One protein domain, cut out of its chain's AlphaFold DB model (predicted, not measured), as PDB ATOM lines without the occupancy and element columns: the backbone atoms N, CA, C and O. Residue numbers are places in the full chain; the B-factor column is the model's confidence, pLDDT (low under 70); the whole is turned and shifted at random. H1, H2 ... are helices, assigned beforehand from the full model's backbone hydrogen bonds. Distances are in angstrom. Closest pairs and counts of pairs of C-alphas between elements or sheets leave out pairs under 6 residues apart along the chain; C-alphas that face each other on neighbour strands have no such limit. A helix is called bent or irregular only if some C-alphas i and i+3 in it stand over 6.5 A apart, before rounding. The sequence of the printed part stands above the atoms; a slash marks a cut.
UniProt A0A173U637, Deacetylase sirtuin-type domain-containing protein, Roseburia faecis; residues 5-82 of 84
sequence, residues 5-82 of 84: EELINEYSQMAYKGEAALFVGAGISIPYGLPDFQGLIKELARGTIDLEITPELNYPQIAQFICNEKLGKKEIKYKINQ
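Overview. This is residues 5 to 82 of the 84 residues of the protein "Deacetylase sirtuin-type domain-containing protein" of Roseburia faecis (UniProt A0A173U637). The longest helix, H3, is bent, and its first arm, H3a, lies side by side with the short helix H2, the two joined by a wide loop, residues 46 to 58. From this pair the long unnamed stretch of residues 17 to 36 reaches away to a lone helix, H1, at the far end, while the second arm, H3b, turns off steeply from H3a, with residues 77 to 82 sticking out. The printed part has 78 residues with three named helices, in the order H1, H2, H3, and no named strand; its class is all helix. The whole is extended, with a radius of gyration of the C-alphas of 19.5 A, and spans 52 by 35 by 20 A.

Arrangement. H3, residues 59 to 80, was assigned by its hydrogen bonds as one helix but is bent: C-alphas 70 and 73 are 9.1 A apart. Its arms are H3a, residues 59 to 70, and H3b, residues 73 to 80; residues 71 and 72 belong to neither. The arms are close but not clearly touching, their closest C-alphas being those of Asn 68 and Ile 76, 7.4 A apart. They stand at a steep tilt of 60 degrees and run opposite ways. H2, residues 37 to 45, touches H3a, with 10 pairs of C-alphas within 8 A; the closest are those of Ile 41 and Tyr 59, 6.6 A apart. H2 and H3a run the same way at a shallow tilt of 20 degrees. H2 is apart from H3b. H1, residues 5 to 16, is apart from H2, H3a and H3b. In H1, H2 and H3a every O i to N i+4 pair is within hydrogen-bond range; in H3b 2 of 4 are.

Along the chain. H3a measures 16.4 A from C-alpha 59 at (-82.081, 176.480, -47.969) to C-alpha 70. H3b measures 11.3 A and ends with C-alpha 80 at (-65.015, 189.682, -43.354). H2 measures 12.1 A from C-alpha 37 to C-alpha 45. H1 measures 16.5 A and begins with C-alpha 5 at (-102.346, 193.675, -71.899).

Size, cuts and confidence. The C-alphas farthest apart are those of Glu 5 and Lys 74, at 53.8 A. The printed part has no cut. Both links are long: 20 residues between H1 and H2, and 13 between H2 and H3. Residues 13 to 18, of which 13 to 16 belong to H1, stand free, as do residues 77 to 82, of which 77 to 80 belong to H3. The mean pLDDT of the printed part is 81.3; residues 27 to 30 and 71 to 82 are under 70.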
ATOM      1  N   GLU A   5    -102.205 193.226 -70.512       97.81
ATOM      2  CA  GLU A   5    -102.346 193.675 -71.899       97.81
ATOM      3  C   GLU A   5    -101.289 194.728 -72.249       97.81
ATOM      4  O   GLU A   5    -100.612 194.607 -73.269       97.81
ATOM      5  N   GLU A   6    -101.063 195.690 -71.351       97.19
ATOM      6  CA  GLU A   6     -99.971 196.666 -71.452       97.19
ATOM      7  C   GLU A   6     -98.602 195.976 -71.514       97.19
ATOM      8  O   GLU A   6     -97.808 196.283 -72.400       97.19
ATOM      9  N   LEU A   7     -98.351 194.982 -70.651       96.69
ATOM     10  CA  LEU A   7     -97.105 194.210 -70.663       96.69
ATOM     11  C   LEU A   7     -96.873 193.518 -72.009       96.69
ATOM     12  O   LEU A   7     -95.768 193.577 -72.546       96.69
ATOM     13  N   ILE A   8     -97.897 192.848 -72.548       97.69
ATOM     14  CA  ILE A   8     -97.794 192.144 -73.832       97.69
ATOM     15  C   ILE A   8     -97.495 193.139 -74.952       97.69
ATOM     16  O   ILE A   8     -96.598 192.889 -75.759       97.69
ATOM     17  N   ASN A   9     -98.212 194.262 -74.992       97.56
ATOM     18  CA  ASN A   9     -98.043 195.266 -76.033       97.56
ATOM     19  C   ASN A   9     -96.653 195.910 -75.976       97.56
ATOM     20  O   ASN A   9     -95.937 195.896 -76.976       97.56
ATOM     21  N   GLU A  10     -96.233 196.420 -74.818       96.38
ATOM     22  CA  GLU A  10     -94.933 197.082 -74.673       96.38
ATOM     23  C   GLU A  10     -93.770 196.123 -74.930       96.38
ATOM     24  O   GLU A  10     -92.882 196.431 -75.729       96.38
ATOM     25  N   TYR A  11     -93.794 194.930 -74.325       96.81
ATOM     26  CA  TYR A  11     -92.723 193.953 -74.505       96.81
ATOM     27  C   TYR A  11     -92.608 193.502 -75.965       96.81
ATOM     28  O   TYR A  11     -91.499 193.413 -76.489       96.81
ATOM     29  N   SER A  12     -93.734 193.277 -76.657       97.69
ATOM     30  CA  SER A  12     -93.726 192.887 -78.076       97.69
ATOM     31  C   SER A  12     -93.128 193.978 -78.967       97.69
ATOM     32  O   SER A  12     -92.355 193.674 -79.874       97.69
ATOM     33  N   GLN A  13     -93.435 195.250 -78.692       98.12
ATOM     34  CA  GLN A  13     -92.861 196.378 -79.432       98.12
ATOM     35  C   GLN A  13     -91.355 196.516 -79.196       98.12
ATOM     36  O   GLN A  13     -90.603 196.737 -80.144       98.12
ATOM     37  N   MET A  14     -90.895 196.356 -77.953       97.81
ATOM     38  CA  MET A  14     -89.460 196.377 -77.640       97.81
ATOM     39  C   MET A  14     -88.733 195.181 -78.265       97.81
ATOM     40  O   MET A  14     -87.641 195.334 -78.809       97.81
ATOM     41  N   ALA A  15     -89.350 193.996 -78.259       97.56
ATOM     42  CA  ALA A  15     -88.791 192.799 -78.878       97.56
ATOM     43  C   ALA A  15     -88.661 192.958 -80.395       97.56
ATOM     44  O   ALA A  15     -87.616 192.630 -80.952       97.56
ATOM     45  N   TYR A  16     -89.673 193.533 -81.053       97.62
ATOM     46  CA  TYR A  16     -89.632 193.839 -82.485       97.62
ATOM     47  C   TYR A  16     -88.480 194.788 -82.853       97.62
ATOM     48  O   TYR A  16     -87.856 194.626 -83.898       97.62
ATOM     49  N   LYS A  17     -88.159 195.749 -81.979       98.06
ATOM     50  CA  LYS A  17     -87.039 196.688 -82.160       98.06
ATOM     51  C   LYS A  17     -85.664 196.098 -81.826       98.06
ATOM     52  O   LYS A  17     -84.658 196.760 -82.055       98.06
ATOM     53  N   GLY A  18     -85.600 194.879 -81.284       96.94
ATOM     54  CA  GLY A  18     -84.356 194.297 -80.768       96.94
ATOM     55  C   GLY A  18     -83.879 194.922 -79.450       96.94
ATOM     56  O   GLY A  18     -82.717 194.775 -79.089       96.94
ATOM     57  N   GLU A  19     -84.767 195.615 -78.733       97.56
ATOM     58  CA  GLU A  19     -84.476 196.342 -77.489       97.56
ATOM     59  C   GLU A  19     -85.013 195.620 -76.241       97.56
ATOM     60  O   GLU A  19     -84.787 196.059 -75.115       97.56
ATOM     61  N   ALA A  20     -85.726 194.501 -76.409       96.56
ATOM     62  CA  ALA A  20     -86.163 193.681 -75.285       96.56
ATOM     63  C   ALA A  20     -85.044 192.760 -74.786       96.56
ATOM     64  O   ALA A  20     -84.317 192.144 -75.564       96.56
ATOM     65  N   ALA A  21     -84.983 192.596 -73.468       93.50
ATOM     66  CA  ALA A  21     -84.166 191.592 -72.806       93.50
ATOM     67  C   ALA A  21     -85.038 190.753 -71.871       93.50
ATOM     68  O   ALA A  21     -85.988 191.254 -71.265       93.50
ATOM     69  N   LEU A  22     -84.681 189.479 -71.725       88.44
ATOM     70  CA  LEU A  22     -85.321 188.568 -70.787       88.44
ATOM     71  C   LEU A  22     -84.317 188.183 -69.702       88.44
ATOM     72  O   LEU A  22     -83.287 187.574 -69.986       88.44
ATOM     73  N   PHE A  23     -84.632 188.513 -68.452       86.00
ATOM     74  CA  PHE A  23     -83.898 187.978 -67.313       86.00
ATOM     75  C   PHE A  23     -84.532 186.658 -66.895       86.00
ATOM     76  O   PHE A  23     -85.650 186.629 -66.375       86.00
ATOM     77  N   VAL A  24     -83.822 185.558 -67.132       79.56
ATOM     78  CA  VAL A  24     -84.326 184.227 -66.821       79.56
ATOM     79  C   VAL A  24     -83.644 183.692 -65.567       79.56
ATOM     80  O   VAL A  24     -82.450 183.407 -65.567       79.56
ATOM     81  N   GLY A  25     -84.405 183.594 -64.478       73.44
ATOM     82  CA  GLY A  25     -83.915 183.063 -63.208       73.44
ATOM     83  C   GLY A  25     -83.939 181.534 -63.140       73.44
ATOM     84  O   GLY A  25     -84.441 180.856 -64.034       73.44
ATOM     85  N   ALA A  26     -83.491 180.989 -62.007       70.19
ATOM     86  CA  ALA A  26     -83.457 179.546 -61.734       70.19
ATOM     87  C   ALA A  26     -84.837 178.842 -61.773       70.19
ATOM     88  O   ALA A  26     -84.919 177.622 -61.716       70.19
ATOM     89  N   GLY A  27     -85.943 179.585 -61.887       67.94
ATOM     90  CA  GLY A  27     -87.285 179.013 -62.025       67.94
ATOM     91  C   GLY A  27     -87.521 178.276 -63.348       67.94
ATOM     92  O   GLY A  27     -88.362 177.383 -63.397       67.94
ATOM     93  N   ILE A  28     -86.765 178.584 -64.411       68.62
ATOM     94  CA  ILE A  28     -86.843 177.804 -65.660       68.62
ATOM     95  C   ILE A  28     -86.045 176.507 -65.595       68.62
ATOM     96  O   ILE A  28     -86.190 175.674 -66.476       68.62
ATOM     97  N   SER A  29     -85.178 176.336 -64.597       67.06
ATOM     98  CA  SER A  29     -84.220 175.232 -64.543       67.06
ATOM     99  C   SER A  29     -84.923 173.871 -64.610       67.06
ATOM    100  O   SER A  29     -84.497 172.998 -65.362       67.06
ATOM    101  N   ILE A  30     -86.069 173.734 -63.939       69.75
ATOM    102  CA  ILE A  30     -86.815 172.473 -63.826       69.75
ATOM    103  C   ILE A  30     -87.322 171.962 -65.196       69.75
ATOM    104  O   ILE A  30     -87.001 170.824 -65.544       69.75
ATOM    105  N   PRO A  31     -88.037 172.761 -66.026       72.56
ATOM    106  CA  PRO A  31     -88.414 172.360 -67.388       72.56
ATOM    107  C   PRO A  31     -87.263 171.920 -68.303       72.56
ATOM    108  O   PRO A  31     -87.497 171.160 -69.238       72.56
ATOM    109  N   TYR A  32     -86.037 172.386 -68.051       72.19
ATOM    110  CA  TYR A  32     -84.844 172.042 -68.835       72.19
ATOM    111  C   TYR A  32     -84.018 170.905 -68.205       72.19
ATOM    112  O   TYR A  32     -82.882 170.667 -68.615       72.19
ATOM    113  N   GLY A  33     -84.568 170.196 -67.212       75.06
ATOM    114  CA  GLY A  33     -83.908 169.067 -66.548       75.06
ATOM    115  C   GLY A  33     -82.805 169.465 -65.562       75.06
ATOM    116  O   GLY A  33     -82.045 168.607 -65.119       75.06
ATOM    117  N   LEU A  34     -82.702 170.750 -65.213       79.25
ATOM    118  CA  LEU A  34     -81.787 171.234 -64.182       79.25
ATOM    119  C   LEU A  34     -82.451 171.160 -62.792       79.25
ATOM    120  O   LEU A  34     -83.677 171.272 -62.692       79.25
ATOM    121  N   PRO A  35     -81.666 171.000 -61.709       77.69
ATOM    122  CA  PRO A  35     -82.215 170.889 -60.363       77.69
ATOM    123  C   PRO A  35     -82.935 172.165 -59.922       77.69
ATOM    124  O   PRO A  35     -82.516 173.280 -60.242       77.69
ATOM    125  N   ASP A  36     -83.987 171.995 -59.129       84.00
ATOM    126  CA  ASP A  36     -84.569 173.077 -58.345       84.00
ATOM    127  C   ASP A  36     -83.677 173.424 -57.139       84.00
ATOM    128  O   ASP A  36     -82.658 172.781 -56.873       84.00
ATOM    129  N   PHE A  37     -84.059 174.449 -56.371       83.94
ATOM    130  CA  PHE A  37     -83.298 174.829 -55.178       83.94
ATOM    131  C   PHE A  37     -83.157 173.678 -54.174       83.94
ATOM    132  O   PHE A  37     -82.086 173.525 -53.589       83.94
ATOM    133  N   GLN A  38     -84.185 172.840 -54.000       87.31
ATOM    134  CA  GLN A  38     -84.105 171.684 -53.108       87.31
ATOM    135  C   GLN A  38     -83.061 170.672 -53.594       87.31
ATOM    136  O   GLN A  38     -82.232 170.213 -52.809       87.31
ATOM    137  N   GLY A  39     -83.079 170.340 -54.884       87.50
ATOM    138  CA  GLY A  39     -82.121 169.454 -55.533       87.50
ATOM    139  C   GLY A  39     -80.696 169.986 -55.436       87.50
ATOM    140  O   GLY A  39     -79.794 169.234 -55.072       87.50
ATOM    141  N   LEU A  40     -80.494 171.291 -55.651       88.12
ATOM    142  CA  LEU A  40     -79.190 171.934 -55.459       88.12
ATOM    143  C   LEU A  40     -78.680 171.759 -54.023       88.12
ATOM    144  O   LEU A  40     -77.531 171.367 -53.825       88.12
ATOM    145  N   ILE A  41     -79.523 172.002 -53.014       90.38
ATOM    146  CA  ILE A  41     -79.125 171.827 -51.610       90.38
ATOM    147  C   ILE A  41     -78.853 170.360 -51.275       90.38
ATOM    148  O   ILE A  41     -77.869 170.084 -50.594       90.38
ATOM    149  N   LYS A  42     -79.663 169.415 -51.771       90.12
ATOM    150  CA  LYS A  42     -79.440 167.969 -51.577       90.12
ATOM    151  C   LYS A  42     -78.073 167.533 -52.092       90.12
ATOM    152  O   LYS A  42     -77.348 166.836 -51.384       90.12
ATOM    153  N   GLU A  43     -77.706 167.969 -53.293       87.31
ATOM    154  CA  GLU A  43     -76.390 167.679 -53.866       87.31
ATOM    155  C   GLU A  43     -75.259 168.324 -53.051       87.31
ATOM    156  O   GLU A  43     -74.250 167.675 -52.778       87.31
ATOM    157  N   LEU A  44     -75.431 169.569 -52.587       86.31
ATOM    158  CA  LEU A  44     -74.431 170.259 -51.761       86.31
ATOM    159  C   LEU A  44     -74.239 169.625 -50.374       86.31
ATOM    160  O   LEU A  44     -73.115 169.614 -49.860       86.31
ATOM    161  N   ALA A  45     -75.328 169.135 -49.778       86.88
ATOM    162  CA  ALA A  45     -75.384 168.524 -48.454       86.88
ATOM    163  C   ALA A  45     -74.809 167.103 -48.425       86.88
ATOM    164  O   ALA A  45     -74.299 166.670 -47.387       86.88
ATOM    165  N   ARG A  46     -74.855 166.387 -49.559       85.75
ATOM    166  CA  ARG A  46     -74.412 164.993 -49.667       85.75
ATOM    167  C   ARG A  46     -72.987 164.825 -49.127       85.75
ATOM    168  O   ARG A  46     -72.059 165.524 -49.532       85.75
ATOM    169  N   GLY A  47     -72.826 163.897 -48.183       82.44
ATOM    170  CA  GLY A  47     -71.538 163.583 -47.554       82.44
ATOM    171  C   GLY A  47     -70.946 164.699 -46.681       82.44
ATOM    172  O   GLY A  47     -69.802 164.580 -46.261       82.44
ATOM    173  N   THR A  48     -71.695 165.779 -46.427       78.12
ATOM    174  CA  THR A  48     -71.272 166.900 -45.567       78.12
ATOM    175  C   THR A  48     -72.117 166.981 -44.302       78.12
ATOM    176  O   THR A  48     -71.579 167.159 -43.216       78.12
ATOM    177  N   ILE A  49     -73.436 166.845 -44.443       81.56
ATOM    178  CA  ILE A  49     -74.387 166.848 -43.332       81.56
ATOM    179  C   ILE A  49     -75.298 165.631 -43.442       81.56
ATOM    180  O   ILE A  49     -75.755 165.294 -44.533       81.56
ATOM    181  N   ASP A  50     -75.564 164.986 -42.311       83.62
ATOM    182  CA  ASP A  50     -76.580 163.939 -42.204       83.62
ATOM    183  C   ASP A  50     -77.926 164.591 -41.858       83.62
ATOM    184  O   ASP A  50     -78.371 164.602 -40.712       83.62
ATOM    185  N   LEU A  51     -78.497 165.284 -42.848       83.12
ATOM    186  CA  LEU A  51     -79.757 166.014 -42.726       83.12
ATOM    187  C   LEU A  51     -80.648 165.712 -43.930       83.12
ATOM    188  O   LEU A  51     -80.249 165.906 -45.080       83.12
ATOM    189  N   GLU A  52     -81.883 165.299 -43.662       88.00
ATOM    190  CA  GLU A  52     -82.904 165.160 -44.695       88.00
ATOM    191  C   GLU A  52     -83.360 166.545 -45.179       88.00
ATOM    192  O   GLU A  52     -83.825 167.371 -44.398       88.00
ATOM    193  N   ILE A  53     -83.221 166.816 -46.479       88.75
ATOM    194  CA  ILE A  53     -83.585 168.116 -47.058       88.75
ATOM    195  C   ILE A  53     -85.055 168.112 -47.493       88.75
ATOM    196  O   ILE A  53     -85.390 167.552 -48.547       88.75
ATOM    197  N   THR A  54     -85.912 168.790 -46.727       89.44
ATOM    198  CA  THR A  54     -87.353 168.945 -46.995       89.44
ATOM    199  C   THR A  54     -87.720 170.367 -47.468       89.44
ATOM    200  O   THR A  54     -86.930 171.293 -47.259       89.44
ATOM    201  N   PRO A  55     -88.891 170.563 -48.114       85.88
ATOM    202  CA  PRO A  55     -89.352 171.860 -48.632       85.88
ATOM    203  C   PRO A  55     -89.455 172.999 -47.614       85.88
ATOM    204  O   PRO A  55     -89.366 174.167 -47.985       85.88
ATOM    205  N   GLU A  56     -89.653 172.672 -46.341       89.25
ATOM    206  CA  GLU A  56     -89.905 173.632 -45.261       89.25
ATOM    207  C   GLU A  56     -88.610 174.218 -44.686       89.25
ATOM    208  O   GLU A  56     -88.639 175.173 -43.906       89.25
ATOM    209  N   LEU A  57     -87.462 173.640 -45.044       87.50
ATOM    210  CA  LEU A  57     -86.171 174.046 -44.515       87.50
ATOM    211  C   LEU A  57     -85.649 175.327 -45.166       87.50
ATOM    212  O   LEU A  57     -85.861 175.623 -46.341       87.50
ATOM    213  N   ASN A  58     -84.862 176.076 -44.394       88.81
ATOM    214  CA  ASN A  58     -84.214 177.286 -44.876       88.81
ATOM    215  C   ASN A  58     -82.963 176.944 -45.706       88.81
ATOM    216  O   ASN A  58     -81.850 176.829 -45.186       88.81
ATOM    217  N   TYR A  59     -83.149 176.801 -47.019       91.06
ATOM    218  CA  TYR A  59     -82.081 176.480 -47.969       91.06
ATOM    219  C   TYR A  59     -80.868 177.426 -47.910       91.06
ATOM    220  O   TYR A  59     -79.745 176.917 -47.855       91.06
ATOM    221  N   PRO A  60     -81.029 178.768 -47.850       89.75
ATOM    222  CA  PRO A  60     -79.892 179.671 -47.662       89.75
ATOM    223  C   PRO A  60     -79.052 179.386 -46.409       89.75
ATOM    224  O   PRO A  60     -77.823 179.412 -46.479       89.75
ATOM    225  N   GLN A  61     -79.684 179.094 -45.269       88.75
ATOM    226  CA  GLN A  61     -78.959 178.802 -44.028       88.75
ATOM    227  C   GLN A  61     -78.172 177.495 -44.119       88.75
ATOM    228  O   GLN A  61     -77.015 177.448 -43.697       88.75
ATOM    229  N   ILE A  62     -78.763 176.459 -44.718       88.50
ATOM    230  CA  ILE A  62     -78.089 175.174 -44.944       88.50
ATOM    231  C   ILE A  62     -76.881 175.361 -45.868       88.50
ATOM    232  O   ILE A  62     -75.786 174.896 -45.554       88.50
ATOM    233  N   ALA A  63     -77.043 176.102 -46.968       88.69
ATOM    234  CA  ALA A  63     -75.938 176.424 -47.868       88.69
ATOM    235  C   ALA A  63     -74.811 177.171 -47.141       88.69
ATOM    236  O   ALA A  63     -73.639 176.828 -47.297       88.69
ATOM    237  N   GLN A  64     -75.151 178.155 -46.302       87.25
ATOM    238  CA  GLN A  64     -74.161 178.903 -45.531       87.25
ATOM    239  C   GLN A  64     -73.426 178.018 -44.520       87.25
ATOM    240  O   GLN A  64     -72.211 178.149 -44.372       87.25
ATOM    241  N   PHE A  65     -74.134 177.106 -43.849       87.31
ATOM    242  CA  PHE A  65     -73.523 176.132 -42.949       87.31
ATOM    243  C   PHE A  65     -72.519 175.244 -43.695       87.31
ATOM    244  O   PHE A  65     -71.362 175.157 -43.290       87.31
ATOM    245  N   ILE A  66     -72.922 174.669 -44.833       85.88
ATOM    246  CA  ILE A  66     -72.052 173.829 -45.670       85.88
ATOM    247  C   ILE A  66     -70.816 174.608 -46.135       85.88
ATOM    248  O   ILE A  66     -69.701 174.091 -46.063       85.88
ATOM    249  N   CYS A  67     -70.989 175.855 -46.582       85.50
ATOM    250  CA  CYS A  67     -69.875 176.729 -46.949       85.50
ATOM    251  C   CYS A  67     -68.911 176.940 -45.777       85.50
ATOM    252  O   CYS A  67     -67.698 176.913 -45.973       85.50
ATOM    253  N   ASN A  68     -69.433 177.125 -44.563       84.25
ATOM    254  CA  ASN A  68     -68.602 177.347 -43.385       84.25
ATOM    255  C   ASN A  68     -67.787 176.107 -42.998       84.25
ATOM    256  O   ASN A  68     -66.605 176.237 -42.674       84.25
ATOM    257  N   GLU A  69     -68.396 174.923 -43.068       81.62
ATOM    258  CA  GLU A  69     -67.723 173.652 -42.787       81.62
ATOM    259  C   GLU A  69     -66.664 173.324 -43.852       81.62
ATOM    260  O   GLU A  69     -65.540 172.956 -43.511       81.62
ATOM    261  N   LYS A  70     -66.971 173.520 -45.144       75.88
ATOM    262  CA  LYS A  70     -66.060 173.180 -46.255       75.88
ATOM    263  C   LYS A  70     -64.888 174.150 -46.430       75.88
ATOM    264  O   LYS A  70     -63.796 173.708 -46.770       75.88
ATOM    265  N   LEU A  71     -65.090 175.454 -46.225       64.44
ATOM    266  CA  LEU A  71     -64.038 176.471 -46.420       64.44
ATOM    267  C   LEU A  71     -63.132 176.632 -45.185       64.44
ATOM    268  O   LEU A  71     -62.076 177.264 -45.249       64.44
ATOM    269  N   GLY A  72     -63.522 176.045 -44.050       59.09
ATOM    270  CA  GLY A  72     -62.828 176.177 -42.777       59.09
ATOM    271  C   GLY A  72     -62.845 177.611 -42.221       59.09
ATOM    272  O   GLY A  72     -62.952 178.616 -42.926       59.09
ATOM    273  N   LYS A  73     -62.666 177.746 -40.901       54.34
ATOM    274  CA  LYS A  73     -62.683 179.045 -40.190       54.34
ATOM    275  C   LYS A  73     -61.663 180.084 -40.707       54.34
ATOM    276  O   LYS A  73     -61.767 181.256 -40.345       54.34
ATOM    277  N   LYS A  74     -60.667 179.684 -41.512       53.94
ATOM    278  CA  LYS A  74     -59.582 180.560 -41.992       53.94
ATOM    279  C   LYS A  74     -60.002 181.493 -43.137       53.94
ATOM    280  O   LYS A  74     -59.593 182.650 -43.113       53.94
ATOM    281  N   GLU A  75     -60.840 181.061 -44.079       51.78
ATOM    282  CA  GLU A  75     -61.238 181.909 -45.220       51.78
ATOM    283  C   GLU A  75     -62.356 182.906 -44.883       51.78
ATOM    284  O   GLU A  75     -62.355 184.034 -45.383       51.78
ATOM    285  N   ILE A  76     -63.274 182.543 -43.981       51.16
ATOM    286  CA  ILE A  76     -64.367 183.429 -43.537       51.16
ATOM    287  C   ILE A  76     -63.797 184.679 -42.856       51.16
ATOM    288  O   ILE A  76     -64.217 185.800 -43.145       51.16
ATOM    289  N   LYS A  77     -62.782 184.500 -42.000       48.91
ATOM    290  CA  LYS A  77     -62.097 185.606 -41.317       48.91
ATOM    291  C   LYS A  77     -61.426 186.562 -42.309       48.91
ATOM    292  O   LYS A  77     -61.443 187.770 -42.099       48.91
ATOM    293  N   TYR A  78     -60.878 186.028 -43.403       47.78
ATOM    294  CA  TYR A  78     -60.211 186.817 -44.440       47.78
ATOM    295  C   TYR A  78     -61.204 187.641 -45.277       47.78
ATOM    296  O   TYR A  78     -60.922 188.791 -45.599       47.78
ATOM    297  N   LYS A  79     -62.396 187.100 -45.578       49.16
ATOM    298  CA  LYS A  79     -63.441 187.810 -46.346       49.16
ATOM    299  C   LYS A  79     -64.199 188.869 -45.540       49.16
ATOM    300  O   LYS A  79     -64.612 189.868 -46.120       49.16
ATOM    301  N   ILE A  80     -64.372 188.681 -44.228       51.50
ATOM    302  CA  ILE A  80     -65.015 189.682 -43.354       51.50
ATOM    303  C   ILE A  80     -64.096 190.896 -43.149       51.50
ATOM    304  O   ILE A  80     -64.552 192.027 -43.264       51.50
ATOM    305  N   ASN A  81     -62.793 190.674 -42.946       45.34
ATOM    306  CA  ASN A  81     -61.819 191.754 -42.741       45.34
ATOM    307  C   ASN A  81     -61.509 192.593 -44.000       45.34
ATOM    308  O   ASN A  81     -60.805 193.585 -43.894       45.34
ATOM    309  N   GLN A  82     -61.994 192.198 -45.181       49.34
ATOM    310  CA  GLN A  82     -61.822 192.935 -46.446       49.34
ATOM    311  C   GLN A  82     -63.059 193.782 -46.812       49.34
ATOM    312  O   GLN A  82     -63.086 194.410 -47.867       49.34
TER     313      GLN A  82